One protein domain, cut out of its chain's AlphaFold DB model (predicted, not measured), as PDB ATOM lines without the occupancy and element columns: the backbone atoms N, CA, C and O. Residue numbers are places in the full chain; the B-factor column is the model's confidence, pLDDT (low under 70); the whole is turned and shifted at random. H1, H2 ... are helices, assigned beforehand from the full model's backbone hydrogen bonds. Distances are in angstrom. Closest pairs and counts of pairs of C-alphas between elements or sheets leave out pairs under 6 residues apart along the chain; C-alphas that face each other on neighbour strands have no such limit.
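What this domain is: This is residues 168 to 268 and 280 to 300 of the 304 residues of the protein "Disease resistance protein RPP13" of Triticum urartu (UniProt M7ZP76). Two separate pairs of helices, H4 with H5 and H2 with H3, sit towards opposite ends of the longest axis, and the long unnamed stretch of residues 230 to 251 runs through the space between them. H4 and H5 lie side by side, H2 and H3 meet at a steep tilt, and the short H1 touches no helix; residues 200 to 206 and 212 to 217 stick out. The printed part has 122 residues with five named helices, H1 to H5 in that order along the chain, and no named strand. Its class is all helix, though under half of the residues, 53 of 122, are in named elements. It is only just compact, close to loose, with a radius of gyration of the C-alphas of 16.0 A and spans of 45 by 36 by 29 A.

Where its parts are: The longest helix is H4, residues 252 to 265, 20.0 A from first to last C-alpha; C-alpha 252 is at (3.396, 3.930, -20.252). H5 is residues 288 to 299, 16.3 A long, and ends with C-alpha 299 at (-0.411, -1.023, -2.986). H3 is residues 219 to 229, 15.6 A long. H2 is residues 188 to 199, 16.1 A long, with C-alpha 188 at (-21.139, -18.036, -14.475). H1 is residues 168 to 171, 5.9 A long.

How they stand to each other: H4 and H5 touch, and the closest C-alphas, those of Glu 253 and Val 288, are 5.4 A apart. They run the same way at a shallow tilt of 30 degrees, with centres 10.2 A apart. H3 is apart from both H4 and H5. H3 and H2 touch, H2 with residues 191 to 195 alone; the closest C-alphas, those of Val 191 and Val 226, are 5.3 A apart. They run the same way at a steep tilt of 61 degrees. H2 is apart from H4 and H5, and H1 is apart from H2, H3, H4 and H5. In H2, H3, H4 and H5 every O i to N i+4 pair is within hydrogen-bond range; H1 is too short for such a pair, and its 1 pair of O i and N i+3 is not within range.

The domain as a whole: The two C-alphas farthest apart, those of Gly 186 and Asp 285, are 44.9 A apart. The links H1 to H2, H2 to H3 and H3 to H4 are long, with 16, 19 and 22 residues. The link from H4 to H5 runs across the cut, where residues 269 to 279 are not printed and C-alphas 268 and 280 are 13.4 A apart. The mean pLDDT of the printed part is 70.9, and 38 residues are under 70, among them residues 168 to 187.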
ATOM      1  N   ALA A 168      -6.558   7.105 -28.473       41.41
ATOM      2  CA  ALA A 168      -6.886   6.861 -27.069       41.41
ATOM      3  C   ALA A 168      -8.391   6.999 -26.748       41.41
ATOM      4  O   ALA A 168      -8.876   6.404 -25.784       41.41
ATOM      5  N   THR A 169      -9.155   7.751 -27.544       40.47
ATOM      6  CA  THR A 169     -10.563   8.082 -27.253       40.47
ATOM      7  C   THR A 169     -11.558   6.986 -27.634       40.47
ATOM      8  O   THR A 169     -12.599   6.871 -26.983       40.47
ATOM      9  N   LEU A 170     -11.253   6.132 -28.618       40.16
ATOM     10  CA  LEU A 170     -12.156   5.046 -29.030       40.16
ATOM     11  C   LEU A 170     -12.036   3.808 -28.129       40.16
ATOM     12  O   LEU A 170     -13.052   3.222 -27.754       40.16
ATOM     13  N   SER A 171     -10.823   3.454 -27.685       44.59
ATOM     14  CA  SER A 171     -10.635   2.291 -26.800       44.59
ATOM     15  C   SER A 171     -11.131   2.532 -25.369       44.59
ATOM     16  O   SER A 171     -11.478   1.569 -24.686       44.59
ATOM     17  N   ALA A 172     -11.212   3.786 -24.914       40.84
ATOM     18  CA  ALA A 172     -11.750   4.127 -23.595       40.84
ATOM     19  C   ALA A 172     -13.280   3.953 -23.511       40.84
ATOM     20  O   ALA A 172     -13.821   3.743 -22.425       40.84
ATOM     21  N   ARG A 173     -13.994   4.007 -24.647       40.06
ATOM     22  CA  ARG A 173     -15.459   3.861 -24.684       40.06
ATOM     23  C   ARG A 173     -15.918   2.400 -24.617       40.06
ATOM     24  O   ARG A 173     -17.020   2.148 -24.142       40.06
ATOM     25  N   ALA A 174     -15.069   1.457 -25.032       44.44
ATOM     26  CA  ALA A 174     -15.347   0.017 -25.008       44.44
ATOM     27  C   ALA A 174     -15.225  -0.627 -23.611       44.44
ATOM     28  O   ALA A 174     -15.641  -1.766 -23.434       44.44
ATOM     29  N   LEU A 175     -14.674   0.098 -22.630       44.50
ATOM     30  CA  LEU A 175     -14.536  -0.339 -21.234       44.50
ATOM     31  C   LEU A 175     -15.628   0.224 -20.314       44.50
ATOM     32  O   LEU A 175     -15.505   0.140 -19.095       44.50
ATOM     33  N   ARG A 176     -16.689   0.842 -20.853       44.09
ATOM     34  CA  ARG A 176     -17.817   1.230 -20.001       44.09
ATOM     35  C   ARG A 176     -18.560  -0.037 -19.572       44.09
ATOM     36  O   ARG A 176     -19.044  -0.742 -20.457       44.09
ATOM     37  N   PRO A 177     -18.679  -0.319 -18.264       44.28
ATOM     38  CA  PRO A 177     -19.501  -1.422 -17.798       44.28
ATOM     39  C   PRO A 177     -20.943  -1.113 -18.204       44.28
ATOM     40  O   PRO A 177     -21.519  -0.119 -17.757       44.28
ATOM     41  N   SER A 178     -21.525  -1.922 -19.087       42.31
ATOM     42  CA  SER A 178     -22.982  -1.991 -19.152       42.31
ATOM     43  C   SER A 178     -23.424  -2.655 -17.855       42.31
ATOM     44  O   SER A 178     -23.075  -3.803 -17.602       42.31
ATOM     45  N   ASN A 179     -24.156  -1.920 -17.020       48.56
ATOM     46  CA  ASN A 179     -24.648  -2.351 -15.705       48.56
ATOM     47  C   ASN A 179     -25.712  -3.468 -15.768       48.56
ATOM     48  O   ASN A 179     -26.461  -3.648 -14.811       48.56
ATOM     49  N   ASP A 180     -25.808  -4.202 -16.875       48.16
ATOM     50  CA  ASP A 180     -26.884  -5.157 -17.102       48.16
ATOM     51  C   ASP A 180     -26.420  -6.569 -16.722       48.16
ATOM     52  O   ASP A 180     -25.553  -7.153 -17.371       48.16
ATOM     53  N   HIS A 181     -26.950  -7.079 -15.610       48.84
ATOM     54  CA  HIS A 181     -26.555  -8.353 -15.002       48.84
ATOM     55  C   HIS A 181     -27.067  -9.585 -15.770       48.84
ATOM     56  O   HIS A 181     -26.549 -10.681 -15.573       48.84
ATOM     57  N   ASP A 182     -28.023  -9.406 -16.686       51.50
ATOM     58  CA  ASP A 182     -28.792 -10.520 -17.257       51.50
ATOM     59  C   ASP A 182     -28.412 -10.876 -18.708       51.50
ATOM     60  O   ASP A 182     -29.021 -11.756 -19.319       51.50
ATOM     61  N   GLN A 183     -27.390 -10.235 -19.289       51.22
ATOM     62  CA  GLN A 183     -27.058 -10.426 -20.709       51.22
ATOM     63  C   GLN A 183     -26.058 -11.569 -20.990       51.22
ATOM     64  O   GLN A 183     -25.891 -11.968 -22.145       51.22
ATOM     65  N   PHE A 184     -25.414 -12.141 -19.964       56.12
ATOM     66  CA  PHE A 184     -24.352 -13.147 -20.127       56.12
ATOM     67  C   PHE A 184     -24.743 -14.513 -19.549       56.12
ATOM     68  O   PHE A 184     -24.296 -14.926 -18.483       56.12
ATOM     69  N   ILE A 185     -25.571 -15.254 -20.284       54.09
ATOM     70  CA  ILE A 185     -25.993 -16.605 -19.894       54.09
ATOM     71  C   ILE A 185     -24.905 -17.619 -20.296       54.09
ATOM     72  O   ILE A 185     -24.511 -17.681 -21.460       54.09
ATOM     73  N   GLY A 186     -24.430 -18.433 -19.344       62.03
ATOM     74  CA  GLY A 186     -23.507 -19.558 -19.589       62.03
ATOM     75  C   GLY A 186     -22.029 -19.311 -19.259       62.03
ATOM     76  O   GLY A 186     -21.196 -20.174 -19.535       62.03
ATOM     77  N   LEU A 187     -21.693 -18.159 -18.668       65.69
ATOM     78  CA  LEU A 187     -20.323 -17.829 -18.256       65.69
ATOM     79  C   LEU A 187     -20.082 -17.997 -16.747       65.69
ATOM     80  O   LEU A 187     -18.935 -18.126 -16.331       65.69
ATOM     81  N   THR A 188     -21.150 -18.058 -15.948       71.06
ATOM     82  CA  THR A 188     -21.139 -18.036 -14.475       71.06
ATOM     83  C   THR A 188     -20.241 -19.110 -13.858       71.06
ATOM     84  O   THR A 188     -19.442 -18.802 -12.982       71.06
ATOM     85  N   ASP A 189     -20.279 -20.345 -14.367       76.19
ATOM     86  CA  ASP A 189     -19.433 -21.435 -13.857       76.19
ATOM     87  C   ASP A 189     -17.937 -21.170 -14.089       76.19
ATOM     88  O   ASP A 189     -17.100 -21.510 -13.253       76.19
ATOM     89  N   GLN A 190     -17.587 -20.545 -15.221       78.25
ATOM     90  CA  GLN A 190     -16.201 -20.185 -15.539       78.25
ATOM     91  C   GLN A 190     -15.727 -18.993 -14.707       78.25
ATOM     92  O   GLN A 190     -14.560 -18.975 -14.311       78.25
ATOM     93  N   VAL A 191     -16.616 -18.026 -14.441       80.44
ATOM     94  CA  VAL A 191     -16.329 -16.882 -13.564       80.44
ATOM     95  C   VAL A 191     -16.045 -17.380 -12.150       80.44
ATOM     96  O   VAL A 191     -14.934 -17.180 -11.668       80.44
ATOM     97  N   ASN A 192     -16.967 -18.152 -11.567       80.25
ATOM     98  CA  ASN A 192     -16.832 -18.704 -10.218       80.25
ATOM     99  C   ASN A 192     -15.567 -19.566 -10.084       80.25
ATOM    100  O   ASN A 192     -14.785 -19.399  -9.155       80.25
ATOM    101  N   ALA A 193     -15.293 -20.445 -11.057       82.94
ATOM    102  CA  ALA A 193     -14.096 -21.286 -11.028       82.94
ATOM    103  C   ALA A 193     -12.784 -20.482 -11.109       82.94
ATOM    104  O   ALA A 193     -11.758 -20.924 -10.580       82.94
ATOM    105  N   LEU A 194     -12.778 -19.331 -11.796       81.88
ATOM    106  CA  LEU A 194     -11.611 -18.448 -11.854       81.88
ATOM    107  C   LEU A 194     -11.505 -17.576 -10.596       81.88
ATOM    108  O   LEU A 194     -10.402 -17.424 -10.071       81.88
ATOM    109  N   ALA A 195     -12.629 -17.076 -10.084       81.31
ATOM    110  CA  ALA A 195     -12.711 -16.319  -8.841       81.31
ATOM    111  C   ALA A 195     -12.249 -17.163  -7.643       81.31
ATOM    112  O   ALA A 195     -11.415 -16.717  -6.859       81.31
ATOM    113  N   ASP A 196     -12.662 -18.427  -7.558       83.50
ATOM    114  CA  ASP A 196     -12.229 -19.348  -6.504       83.50
ATOM    115  C   ASP A 196     -10.731 -19.660  -6.580       83.50
ATOM    116  O   ASP A 196     -10.059 -19.752  -5.552       83.50
ATOM    117  N   LYS A 197     -10.160 -19.763  -7.787       81.38
ATOM    118  CA  LYS A 197      -8.702 -19.887  -7.967       81.38
ATOM    119  C   LYS A 197      -7.946 -18.617  -7.579       81.38
ATOM    120  O   LYS A 197      -6.794 -18.711  -7.161       81.38
ATOM    121  N   LEU A 198      -8.568 -17.449  -7.723       78.44
ATOM    122  CA  LEU A 198      -8.006 -16.167  -7.298       78.44
ATOM    123  C   LEU A 198      -8.077 -16.006  -5.772       78.44
ATOM    124  O   LEU A 198      -7.105 -15.555  -5.168       78.44
ATOM    125  N   ARG A 199      -9.159 -16.484  -5.140       78.75
ATOM    126  CA  ARG A 199      -9.322 -16.567  -3.678       78.75
ATOM    127  C   ARG A 199      -8.406 -17.615  -3.037       78.75
ATOM    128  O   ARG A 199      -7.925 -17.414  -1.926       78.75
ATOM    129  N   SER A 200      -8.158 -18.727  -3.728       69.38
ATOM    130  CA  SER A 200      -7.370 -19.852  -3.226       69.38
ATOM    131  C   SER A 200      -5.869 -19.654  -3.466       69.38
ATOM    132  O   SER A 200      -5.346 -19.770  -4.578       69.38
ATOM    133  N   GLY A 201      -5.139 -19.333  -2.402       60.44
ATOM    134  CA  GLY A 201      -3.687 -19.497  -2.314       60.44
ATOM    135  C   GLY A 201      -3.028 -18.471  -1.401       60.44
ATOM    136  O   GLY A 201      -3.631 -17.450  -1.092       60.44
ATOM    137  N   ASP A 202      -1.792 -18.754  -0.998       61.50
ATOM    138  CA  ASP A 202      -1.031 -17.928  -0.059       61.50
ATOM    139  C   ASP A 202      -0.828 -16.496  -0.588       61.50
ATOM    140  O   ASP A 202      -0.355 -16.300  -1.708       61.50
ATOM    141  N   ASP A 203      -1.145 -15.495   0.243       61.72
ATOM    142  CA  ASP A 203      -1.091 -14.044  -0.045       61.72
ATOM    143  C   ASP A 203       0.345 -13.495  -0.268       61.72
ATOM    144  O   ASP A 203       0.575 -12.288  -0.212       61.72
ATOM    145  N   LYS A 204       1.348 -14.359  -0.476       60.69
ATOM    146  CA  LYS A 204       2.767 -13.964  -0.515       60.69
ATOM    147  C   LYS A 204       3.359 -13.834  -1.921       60.69
ATOM    148  O   LYS A 204       4.346 -13.118  -2.060       60.69
ATOM    149  N   ASP A 205       2.745 -14.440  -2.941       66.19
ATOM    150  CA  ASP A 205       3.273 -14.450  -4.311       66.19
ATOM    151  C   ASP A 205       2.302 -13.825  -5.326       66.19
ATOM    152  O   ASP A 205       1.097 -14.091  -5.324       66.19
ATOM    153  N   MET A 206       2.845 -13.019  -6.246       74.31
ATOM    154  CA  MET A 206       2.099 -12.411  -7.352       74.31
ATOM    155  C   MET A 206       1.604 -13.490  -8.328       74.31
ATOM    156  O   MET A 206       2.400 -14.228  -8.914       74.31
ATOM    157  N   LYS A 207       0.286 -13.558  -8.548       78.00
ATOM    158  CA  LYS A 207      -0.344 -14.525  -9.461       78.00
ATOM    159  C   LYS A 207      -0.721 -13.862 -10.782       78.00
ATOM    160  O   LYS A 207      -1.290 -12.776 -10.806       78.00
ATOM    161  N   VAL A 208      -0.457 -14.551 -11.890       82.81
ATOM    162  CA  VAL A 208      -0.815 -14.091 -13.238       82.81
ATOM    163  C   VAL A 208      -1.707 -15.130 -13.905       82.81
ATOM    164  O   VAL A 208      -1.330 -16.295 -14.031       82.81
ATOM    165  N   PHE A 209      -2.879 -14.697 -14.370       82.88
ATOM    166  CA  PHE A 209      -3.829 -15.527 -15.111       82.88
ATOM    167  C   PHE A 209      -3.928 -15.043 -16.557       82.88
ATOM    168  O   PHE A 209      -3.967 -13.845 -16.825       82.88
ATOM    169  N   SER A 210      -3.980 -15.984 -17.499       83.56
ATOM    170  CA  SER A 210      -4.080 -15.694 -18.931       83.56
ATOM    171  C   SER A 210      -5.323 -16.351 -19.520       83.56
ATOM    172  O   SER A 210      -5.528 -17.556 -19.364       83.56
ATOM    173  N   ILE A 211      -6.140 -15.560 -20.217       85.12
ATOM    174  CA  ILE A 211      -7.331 -16.022 -20.940       85.12
ATOM    175  C   ILE A 211      -7.013 -15.984 -22.439       85.12
ATOM    176  O   ILE A 211      -6.957 -14.918 -23.056       85.12
ATOM    177  N   VAL A 212      -6.820 -17.157 -23.045       81.50
ATOM    178  CA  VAL A 212      -6.418 -17.296 -24.455       81.50
ATOM    179  C   VAL A 212      -7.538 -17.927 -25.274       81.50
ATOM    180  O   VAL A 212      -8.220 -18.842 -24.829       81.50
ATOM    181  N   GLY A 213      -7.723 -17.448 -26.502       82.06
ATOM    182  CA  GLY A 213      -8.690 -18.020 -27.436       82.06
ATOM    183  C   GLY A 213      -8.944 -17.130 -28.647       82.06
ATOM    184  O   GLY A 213      -8.474 -15.990 -28.727       82.06
ATOM    185  N   PHE A 214      -9.729 -17.639 -29.591       76.38
ATOM    186  CA  PHE A 214     -10.102 -16.924 -30.810       76.38
ATOM    187  C   PHE A 214     -10.819 -15.593 -30.519       76.38
ATOM    188  O   PHE A 214     -11.465 -15.407 -29.482       76.38
ATOM    189  N   GLY A 215     -10.655 -14.612 -31.410       79.50
ATOM    190  CA  GLY A 215     -11.341 -13.316 -31.311       79.50
ATOM    191  C   GLY A 215     -12.860 -13.480 -31.420       79.50
ATOM    192  O   GLY A 215     -13.315 -14.307 -32.200       79.50
ATOM    193  N   GLY A 216     -13.628 -12.712 -30.643       76.69
ATOM    194  CA  GLY A 216     -15.097 -12.786 -30.622       76.69
ATOM    195  C   GLY A 216     -15.698 -13.789 -29.627       76.69
ATOM    196  O   GLY A 216     -16.901 -13.777 -29.431       76.69
ATOM    197  N   LEU A 217     -14.884 -14.595 -28.936       78.00
ATOM    198  CA  LEU A 217     -15.353 -15.557 -27.920       78.00
ATOM    199  C   LEU A 217     -15.765 -14.934 -26.569       78.00
ATOM    200  O   LEU A 217     -15.970 -15.660 -25.607       78.00
ATOM    201  N   GLY A 218     -15.798 -13.605 -26.447       79.12
ATOM    202  CA  GLY A 218     -16.118 -12.961 -25.167       79.12
ATOM    203  C   GLY A 218     -15.017 -13.066 -24.102       79.12
ATOM    204  O   GLY A 218     -15.302 -12.949 -22.921       79.12
ATOM    205  N   LYS A 219     -13.743 -13.253 -24.477       87.62
ATOM    206  CA  LYS A 219     -12.620 -13.308 -23.508       87.62
ATOM    207  C   LYS A 219     -12.521 -12.060 -22.631       87.62
ATOM    208  O   LYS A 219     -12.342 -12.166 -21.426       87.62
ATOM    209  N   THR A 220     -12.647 -10.886 -23.247       83.38
ATOM    210  CA  THR A 220     -12.673  -9.608 -22.526       83.38
ATOM    211  C   THR A 220     -13.892  -9.534 -21.613       83.38
ATOM    212  O   THR A 220     -13.773  -9.068 -20.491       83.38
ATOM    213  N   THR A 221     -15.037 -10.059 -22.055       83.56
ATOM    214  CA  THR A 221     -16.257 -10.169 -21.245       83.56
ATOM    215  C   THR A 221     -16.043 -11.050 -20.016       83.56
ATOM    216  O   THR A 221     -16.377 -10.631 -18.918       83.56
ATOM    217  N   LEU A 222     -15.404 -12.214 -20.178       84.00
ATOM    218  CA  LEU A 222     -15.041 -13.092 -19.064       84.00
ATOM    219  C   LEU A 222     -14.111 -12.392 -18.069       84.00
ATOM    220  O   LEU A 222     -14.348 -12.451 -16.871       84.00
ATOM    221  N   ALA A 223     -13.077 -11.700 -18.558       85.44
ATOM    222  CA  ALA A 223     -12.160 -10.958 -17.696       85.44
ATOM    223  C   ALA A 223     -12.875  -9.843 -16.912       85.44
ATOM    224  O   ALA A 223     -12.620  -9.678 -15.721       85.44
ATOM    225  N   MET A 224     -13.777  -9.101 -17.563       82.94
ATOM    226  CA  MET A 224     -14.555  -8.038 -16.921       82.94
ATOM    227  C   MET A 224     -15.494  -8.589 -15.845       82.94
ATOM    228  O   MET A 224     -15.547  -8.024 -14.757       82.94
ATOM    229  N   GLU A 225     -16.183  -9.698 -16.117       82.00
ATOM    230  CA  GLU A 225     -17.116 -10.299 -15.157       82.00
ATOM    231  C   GLU A 225     -16.386 -10.854 -13.928       82.00
ATOM    232  O   GLU A 225     -16.812 -10.638 -12.797       82.00
ATOM    233  N   VAL A 226     -15.220 -11.477 -14.130       83.94
ATOM    234  CA  VAL A 226     -14.367 -11.954 -13.029       83.94
ATOM    235  C   VAL A 226     -13.858 -10.789 -12.187       83.94
ATOM    236  O   VAL A 226     -13.875 -10.873 -10.961       83.94
ATOM    237  N   CYS A 227     -13.443  -9.681 -12.814       81.06
ATOM    238  CA  CYS A 227     -13.051  -8.488 -12.063       81.06
ATOM    239  C   CYS A 227     -14.212  -7.976 -11.204       81.06
ATOM    240  O   CYS A 227     -13.983  -7.659 -10.040       81.06
ATOM    241  N   ARG A 228     -15.437  -7.963 -11.755       81.81
ATOM    242  CA  ARG A 228     -16.660  -7.507 -11.079       81.81
ATOM    243  C   ARG A 228     -17.008  -8.353  -9.854       81.81
ATOM    244  O   ARG A 228     -17.329  -7.800  -8.808       81.81
ATOM    245  N   GLU A 229     -16.919  -9.678  -9.962       80.75
ATOM    246  CA  GLU A 229     -17.165 -10.588  -8.832       80.75
ATOM    247  C   GLU A 229     -16.112 -10.419  -7.723       80.75
ATOM    248  O   GLU A 229     -16.415 -10.497  -6.532       80.75
ATOM    249  N   LEU A 230     -14.871 -10.133  -8.114       79.56
ATOM    250  CA  LEU A 230     -13.741  -9.957  -7.205       79.56
ATOM    251  C   LEU A 230     -13.635  -8.551  -6.608       79.56
ATOM    252  O   LEU A 230     -12.732  -8.305  -5.810       79.56
ATOM    253  N   GLU A 231     -14.532  -7.622  -6.950       75.94
ATOM    254  CA  GLU A 231     -14.530  -6.261  -6.388       75.94
ATOM    255  C   GLU A 231     -14.688  -6.252  -4.863       75.94
ATOM    256  O   GLU A 231     -14.190  -5.346  -4.197       75.94
ATOM    257  N   VAL A 232     -15.361  -7.266  -4.310       75.19
ATOM    258  CA  VAL A 232     -15.560  -7.421  -2.861       75.19
ATOM    259  C   VAL A 232     -14.272  -7.872  -2.166       75.19
ATOM    260  O   VAL A 232     -13.977  -7.426  -1.058       75.19
ATOM    261  N   ASP A 233     -13.488  -8.726  -2.826       74.88
ATOM    262  CA  ASP A 233     -12.276  -9.334  -2.265       74.88
ATOM    263  C   ASP A 233     -11.018  -8.476  -2.501       74.88
ATOM    264  O   ASP A 233     -10.065  -8.530  -1.717       74.88
ATOM    265  N   PHE A 234     -11.025  -7.674  -3.573       79.06
ATOM    266  CA  PHE A 234      -9.917  -6.838  -4.030       79.06
ATOM    267  C   PHE A 234     -10.384  -5.382  -4.171       79.06
ATOM    268  O   PHE A 234     -10.864  -4.981  -5.232       79.06
ATOM    269  N   PRO A 235     -10.231  -4.551  -3.124       67.69
ATOM    270  CA  PRO A 235     -10.708  -3.167  -3.142       67.69
ATOM    271  C   PRO A 235      -9.904  -2.253  -4.081       67.69
ATOM    272  O   PRO A 235     -10.370  -1.170  -4.434       67.69
ATOM    273  N   HIS A 236      -8.695  -2.661  -4.478       75.00
ATOM    274  CA  HIS A 236      -7.824  -1.899  -5.371       75.00
ATOM    275  C   HIS A 236      -7.685  -2.645  -6.697       75.00
ATOM    276  O   HIS A 236      -6.823  -3.503  -6.838       75.00
ATOM    277  N   GLN A 237      -8.528  -2.302  -7.671       73.50
ATOM    278  CA  GLN A 237      -8.473  -2.868  -9.018       73.50
ATOM    279  C   GLN A 237      -8.197  -1.784 -10.055       73.50
ATOM    280  O   GLN A 237      -8.702  -0.662  -9.960       73.50
ATOM    281  N   ALA A 238      -7.435  -2.151 -11.082       80.38
ATOM    282  CA  ALA A 238      -7.226  -1.331 -12.262       80.38
ATOM    283  C   ALA A 238      -7.455  -2.174 -13.519       80.38
ATOM    284  O   ALA A 238      -6.871  -3.242 -13.689       80.38
ATOM    285  N   GLN A 239      -8.299  -1.674 -14.416       81.44
ATOM    286  CA  GLN A 239      -8.581  -2.289 -15.704       81.44
ATOM    287  C   GLN A 239      -7.989  -1.426 -16.804       81.44
ATOM    288  O   GLN A 239      -8.368  -0.261 -16.977       81.44
ATOM    289  N   VAL A 240      -7.079  -2.007 -17.586       80.50
ATOM    290  CA  VAL A 240      -6.492  -1.287 -18.710       80.50
ATOM    291  C   VAL A 240      -6.504  -2.086 -20.000       80.50
ATOM    292  O   VAL A 240      -6.140  -3.255 -20.046       80.50
ATOM    293  N   SER A 241      -6.909  -1.399 -21.068       77.56
ATOM    294  CA  SER A 241      -6.749  -1.841 -22.445       77.56
ATOM    295  C   SER A 241      -5.381  -1.416 -22.977       77.56
ATOM    296  O   SER A 241      -5.000  -0.248 -22.870       77.56
ATOM    297  N   VAL A 242      -4.676  -2.365 -23.585       78.38
ATOM    298  CA  VAL A 242      -3.429  -2.148 -24.322       78.38
ATOM    299  C   VAL A 242      -3.653  -2.647 -25.748       78.38
ATOM    300  O   VAL A 242      -4.116  -3.771 -25.947       78.38
ATOM    301  N   SER A 243      -3.378  -1.805 -26.745       74.69
ATOM    302  CA  SER A 243      -3.541  -2.144 -28.165       74.69
ATOM    303  C   SER A 243      -2.202  -2.529 -28.801       74.69
ATOM    304  O   SER A 243      -1.143  -2.333 -28.213       74.69
ATOM    305  N   GLN A 244      -2.228  -3.059 -30.029       73.31
ATOM    306  CA  GLN A 244      -0.998  -3.348 -30.785       73.31
ATOM    307  C   GLN A 244      -0.173  -2.095 -31.106       73.31
ATOM    308  O   GLN A 244       1.018  -2.212 -31.370       73.31
ATOM    309  N   ALA A 245      -0.796  -0.915 -31.075       73.12
ATOM    310  CA  ALA A 245      -0.131   0.363 -31.301       73.12
ATOM    311  C   ALA A 245       0.538   0.926 -30.032       73.12
ATOM    312  O   ALA A 245       1.022   2.050 -30.066       73.12
ATOM    313  N   PHE A 246       0.531   0.184 -28.918       77.50
ATOM    314  CA  PHE A 246       1.109   0.637 -27.657       77.50
ATOM    315  C   PHE A 246       2.637   0.717 -27.732       77.50
ATOM    316  O   PHE A 246       3.316  -0.292 -27.938       77.50
ATOM    317  N   ASP A 247       3.165   1.912 -27.491       74.62
ATOM    318  CA  ASP A 247       4.591   2.180 -27.354       74.62
ATOM    319  C   ASP A 247       4.938   2.316 -25.863       74.62
ATOM    320  O   ASP A 247       4.547   3.274 -25.197       74.62
ATOM    321  N   GLY A 248       5.702   1.362 -25.323       71.38
ATOM    322  CA  GLY A 248       6.075   1.341 -23.904       71.38
ATOM    323  C   GLY A 248       6.911   2.539 -23.438       71.38
ATOM    324  O   GLY A 248       6.985   2.779 -22.238       71.38
ATOM    325  N   GLY A 249       7.523   3.299 -24.349       73.25
ATOM    326  CA  GLY A 249       8.237   4.527 -24.005       73.25
ATOM    327  C   GLY A 249       7.318   5.742 -23.879       73.25
ATOM    328  O   GLY A 249       7.552   6.592 -23.028       73.25
ATOM    329  N   LYS A 250       6.271   5.830 -24.710       74.44
ATOM    330  CA  LYS A 250       5.404   7.023 -24.807       74.44
ATOM    331  C   LYS A 250       4.067   6.864 -24.092       74.44
ATOM    332  O   LYS A 250       3.545   7.821 -23.531       74.44
ATOM    333  N   ASP A 251       3.516   5.655 -24.088       77.62
ATOM    334  CA  ASP A 251       2.160   5.388 -23.608       77.62
ATOM    335  C   ASP A 251       2.123   4.856 -22.168       77.62
ATOM    336  O   ASP A 251       1.050   4.798 -21.557       77.62
ATOM    337  N   LEU A 252       3.279   4.473 -21.608       79.62
ATOM    338  CA  LEU A 252       3.396   3.930 -20.252       79.62
ATOM    339  C   LEU A 252       3.036   4.960 -19.179       79.62
ATOM    340  O   LEU A 252       2.352   4.629 -18.211       79.62
ATOM    341  N   GLU A 253       3.432   6.216 -19.368       77.44
ATOM    342  CA  GLU A 253       3.069   7.305 -18.460       77.44
ATOM    343  C   GLU A 253       1.543   7.475 -18.405       77.44
ATOM    344  O   GLU A 253       0.931   7.433 -17.336       77.44
ATOM    345  N   GLY A 254       0.895   7.551 -19.573       79.44
ATOM    346  CA  GLY A 254      -0.562   7.636 -19.669       79.44
ATOM    347  C   GLY A 254      -1.273   6.393 -19.123       79.44
ATOM    348  O   GLY A 254      -2.358   6.500 -18.548       79.44
ATOM    349  N   LEU A 255      -0.675   5.209 -19.276       83.25
ATOM    350  CA  LEU A 255      -1.163   3.951 -18.711       83.25
ATOM    351  C   LEU A 255      -1.163   3.980 -17.176       83.25
ATOM    352  O   LEU A 255      -2.199   3.715 -16.564       83.25
ATOM    353  N   LEU A 256      -0.035   4.351 -16.571       80.44
ATOM    354  CA  LEU A 256       0.132   4.444 -15.120       80.44
ATOM    355  C   LEU A 256      -0.800   5.495 -14.512       80.44
ATOM    356  O   LEU A 256      -1.478   5.212 -13.523       80.44
ATOM    357  N   LYS A 257      -0.919   6.671 -15.145       79.75
ATOM    358  CA  LYS A 257      -1.879   7.703 -14.722       79.75
ATOM    359  C   LYS A 257      -3.307   7.160 -14.721       79.75
ATOM    360  O   LYS A 257      -4.033   7.379 -13.754       79.75
ATOM    361  N   ARG A 258      -3.723   6.416 -15.755       79.94
ATOM    362  CA  ARG A 258      -5.067   5.808 -15.810       79.94
ATOM    363  C   ARG A 258      -5.300   4.791 -14.692       79.94
ATOM    364  O   ARG A 258      -6.375   4.814 -14.099       79.94
ATOM    365  N   MET A 259      -4.318   3.940 -14.387       81.75
ATOM    366  CA  MET A 259      -4.414   2.984 -13.274       81.75
ATOM    367  C   MET A 259      -4.585   3.708 -11.932       81.75
ATOM    368  O   MET A 259      -5.527   3.426 -11.194       81.75
ATOM    369  N   LEU A 260      -3.736   4.702 -11.660       79.31
ATOM    370  CA  LEU A 260      -3.784   5.504 -10.434       79.31
ATOM    371  C   LEU A 260      -5.130   6.216 -10.257       79.31
ATOM    372  O   LEU A 260      -5.708   6.178  -9.172       79.31
ATOM    373  N   HIS A 261      -5.671   6.809 -11.324       77.62
ATOM    374  CA  HIS A 261      -6.983   7.454 -11.287       77.62
ATOM    375  C   HIS A 261      -8.123   6.464 -11.013       77.62
ATOM    376  O   HIS A 261      -9.035   6.787 -10.252       77.62
ATOM    377  N   GLN A 262      -8.093   5.262 -11.598       72.31
ATOM    378  CA  GLN A 262      -9.118   4.242 -11.343       72.31
ATOM    379  C   GLN A 262      -9.097   3.762  -9.888       72.31
ATOM    380  O   GLN A 262     -10.153   3.624  -9.272       72.31
ATOM    381  N   MET A 263      -7.905   3.587  -9.320       71.69
ATOM    382  CA  MET A 263      -7.731   3.152  -7.934       71.69
ATOM    383  C   MET A 263      -8.061   4.259  -6.923       71.69
ATOM    384  O   MET A 263      -8.564   3.970  -5.841       71.69
ATOM    385  N   ALA A 264      -7.821   5.530  -7.267       67.25
ATOM    386  CA  ALA A 264      -8.144   6.670  -6.409       67.25
ATOM    387  C   ALA A 264      -9.654   6.986  -6.367       67.25
ATOM    388  O   ALA A 264     -10.161   7.426  -5.338       67.25
ATOM    389  N   LYS A 265     -10.385   6.743  -7.465       58.66
ATOM    390  CA  LYS A 265     -11.785   7.175  -7.633       58.66
ATOM    391  C   LYS A 265     -12.826   6.310  -6.905       58.66
ATOM    392  O   LYS A 265     -13.958   6.746  -6.749       58.66
ATOM    393  N   ARG A 266     -12.487   5.105  -6.426       52.97
ATOM    394  CA  ARG A 266     -13.455   4.203  -5.755       52.97
ATOM    395  C   ARG A 266     -13.741   4.517  -4.274       52.97
ATOM    396  O   ARG A 266     -14.464   3.762  -3.634       52.97
ATOM    397  N   LYS A 267     -13.220   5.617  -3.712       47.69
ATOM    398  CA  LYS A 267     -13.428   5.968  -2.291       47.69
ATOM    399  C   LYS A 267     -14.738   6.708  -1.967       47.69
ATOM    400  O   LYS A 267     -15.033   6.851  -0.784       47.69
ATOM    401  N   SER A 268     -15.543   7.128  -2.946       44.34
ATOM    402  CA  SER A 268     -16.770   7.906  -2.701       44.34
ATOM    403  C   SER A 268     -18.049   7.116  -3.004       44.34
ATOM    404  O   SER A 268     -18.714   7.360  -4.005       44.34
ATOM    405  N   VAL A 280      -5.228  13.084  -5.617       51.03
ATOM    406  CA  VAL A 280      -5.284  13.359  -7.064       51.03
ATOM    407  C   VAL A 280      -4.383  14.539  -7.454       51.03
ATOM    408  O   VAL A 280      -3.891  14.585  -8.582       51.03
ATOM    409  N   ALA A 281      -4.077  15.441  -6.514       49.25
ATOM    410  CA  ALA A 281      -3.141  16.534  -6.742       49.25
ATOM    411  C   ALA A 281      -1.748  15.995  -7.133       49.25
ATOM    412  O   ALA A 281      -1.113  15.222  -6.408       49.25
ATOM    413  N   GLY A 282      -1.289  16.372  -8.327       59.72
ATOM    414  CA  GLY A 282       0.053  16.078  -8.833       59.72
ATOM    415  C   GLY A 282       0.222  14.779  -9.627       59.72
ATOM    416  O   GLY A 282       1.335  14.516 -10.060       59.72
ATOM    417  N   ILE A 283      -0.819  13.965  -9.861       62.88
ATOM    418  CA  ILE A 283      -0.679  12.754 -10.710       62.88
ATOM    419  C   ILE A 283      -0.351  13.132 -12.164       62.88
ATOM    420  O   ILE A 283       0.415  12.435 -12.825       62.88
ATOM    421  N   ASP A 284      -0.893  14.247 -12.652       64.56
ATOM    422  CA  ASP A 284      -0.719  14.670 -14.043       64.56
ATOM    423  C   ASP A 284       0.660  15.277 -14.343       64.56
ATOM    424  O   ASP A 284       1.052  15.289 -15.508       64.56
ATOM    425  N   ASP A 285       1.421  15.675 -13.320       69.62
ATOM    426  CA  ASP A 285       2.733  16.337 -13.450       69.62
ATOM    427  C   ASP A 285       3.919  15.413 -13.085       69.62
ATOM    428  O   ASP A 285       5.079  15.821 -13.130       69.62
ATOM    429  N   MET A 286       3.648  14.159 -12.693       72.25
ATOM    430  CA  MET A 286       4.672  13.181 -12.300       72.25
ATOM    431  C   MET A 286       5.170  12.343 -13.484       72.25
ATOM    432  O   MET A 286       4.379  11.797 -14.251       72.25
ATOM    433  N   ASP A 287       6.491  12.161 -13.547       75.31
ATOM    434  CA  ASP A 287       7.166  11.245 -14.472       75.31
ATOM    435  C   ASP A 287       6.971   9.764 -14.061       75.31
ATOM    436  O   ASP A 287       6.616   9.449 -12.917       75.31
ATOM    437  N   VAL A 288       7.235   8.831 -14.980       76.00
ATOM    438  CA  VAL A 288       7.063   7.371 -14.826       76.00
ATOM    439  C   VAL A 288       7.636   6.807 -13.511       76.00
ATOM    440  O   VAL A 288       6.946   6.003 -12.869       76.00
ATOM    441  N   PRO A 289       8.835   7.206 -13.033       78.56
ATOM    442  CA  PRO A 289       9.368   6.717 -11.758       78.56
ATOM    443  C   PRO A 289       8.547   7.197 -10.554       78.56
ATOM    444  O   PRO A 289       8.323   6.436  -9.613       78.56
ATOM    445  N   GLY A 290       8.048   8.437 -10.602       78.19
ATOM    446  CA  GLY A 290       7.194   9.014  -9.563       78.19
ATOM    447  C   GLY A 290       5.823   8.342  -9.509       78.19
ATOM    448  O   GLY A 290       5.348   7.984  -8.430       78.19
ATOM    449  N   LEU A 291       5.226   8.081 -10.676       80.00
ATOM    450  CA  LEU A 291       3.969   7.332 -10.789       80.00
ATOM    451  C   LEU A 291       4.113   5.903 -10.252       80.00
ATOM    452  O   LEU A 291       3.240   5.423  -9.530       80.00
ATOM    453  N   THR A 292       5.232   5.244 -10.559       80.06
ATOM    454  CA  THR A 292       5.530   3.886 -10.083       80.06
ATOM    455  C   THR A 292       5.703   3.849  -8.564       80.06
ATOM    456  O   THR A 292       5.129   2.982  -7.909       80.06
ATOM    457  N   GLY A 293       6.427   4.815  -7.988       80.12
ATOM    458  CA  GLY A 293       6.580   4.940  -6.534       80.12
ATOM    459  C   GLY A 293       5.243   5.164  -5.826       80.12
ATOM    460  O   GLY A 293       4.913   4.453  -4.880       80.12
ATOM    461  N   LYS A 294       4.410   6.073  -6.348       79.31
ATOM    462  CA  LYS A 294       3.074   6.351  -5.798       79.31
ATOM    463  C   LYS A 294       2.147   5.134  -5.891       79.31
ATOM    464  O   LYS A 294       1.373   4.883  -4.970       79.31
ATOM    465  N   LEU A 295       2.241   4.355  -6.973       78.94
ATOM    466  CA  LEU A 295       1.513   3.095  -7.124       78.94
ATOM    467  C   LEU A 295       1.988   2.051  -6.102       78.94
ATOM    468  O   LEU A 295       1.162   1.418  -5.451       78.94
ATOM    469  N   GLN A 296       3.301   1.909  -5.916       79.25
ATOM    470  CA  GLN A 296       3.879   0.984  -4.943       79.25
ATOM    471  C   GLN A 296       3.477   1.337  -3.505       79.25
ATOM    472  O   GLN A 296       3.156   0.447  -2.723       79.25
ATOM    473  N   ASP A 297       3.430   2.624  -3.165       81.06
ATOM    474  CA  ASP A 297       2.977   3.089  -1.854       81.06
ATOM    475  C   ASP A 297       1.470   2.888  -1.654       81.06
ATOM    476  O   ASP A 297       1.032   2.517  -0.565       81.06
ATOM    477  N   LEU A 298       0.662   3.065  -2.705       74.94
ATOM    478  CA  LEU A 298      -0.777   2.796  -2.655       74.94
ATOM    479  C   LEU A 298      -1.106   1.310  -2.497       74.94
ATOM    480  O   LEU A 298      -2.149   0.998  -1.919       74.94
ATOM    481  N   LEU A 299      -0.248   0.431  -3.012       74.50
ATOM    482  CA  LEU A 299      -0.411  -1.023  -2.986       74.50
ATOM    483  C   LEU A 299       0.292  -1.700  -1.803       74.50
ATOM    484  O   LEU A 299       0.088  -2.893  -1.571       74.50
ATOM    485  N   ARG A 300       1.097  -0.957  -1.036       74.50
ATOM    486  CA  ARG A 300       1.822  -1.487   0.120       74.50
ATOM    487  C   ARG A 300       0.839  -2.014   1.171       74.50
ATOM    488  O   ARG A 300      -0.056  -1.289   1.596       74.50
TER     489      ARG A 300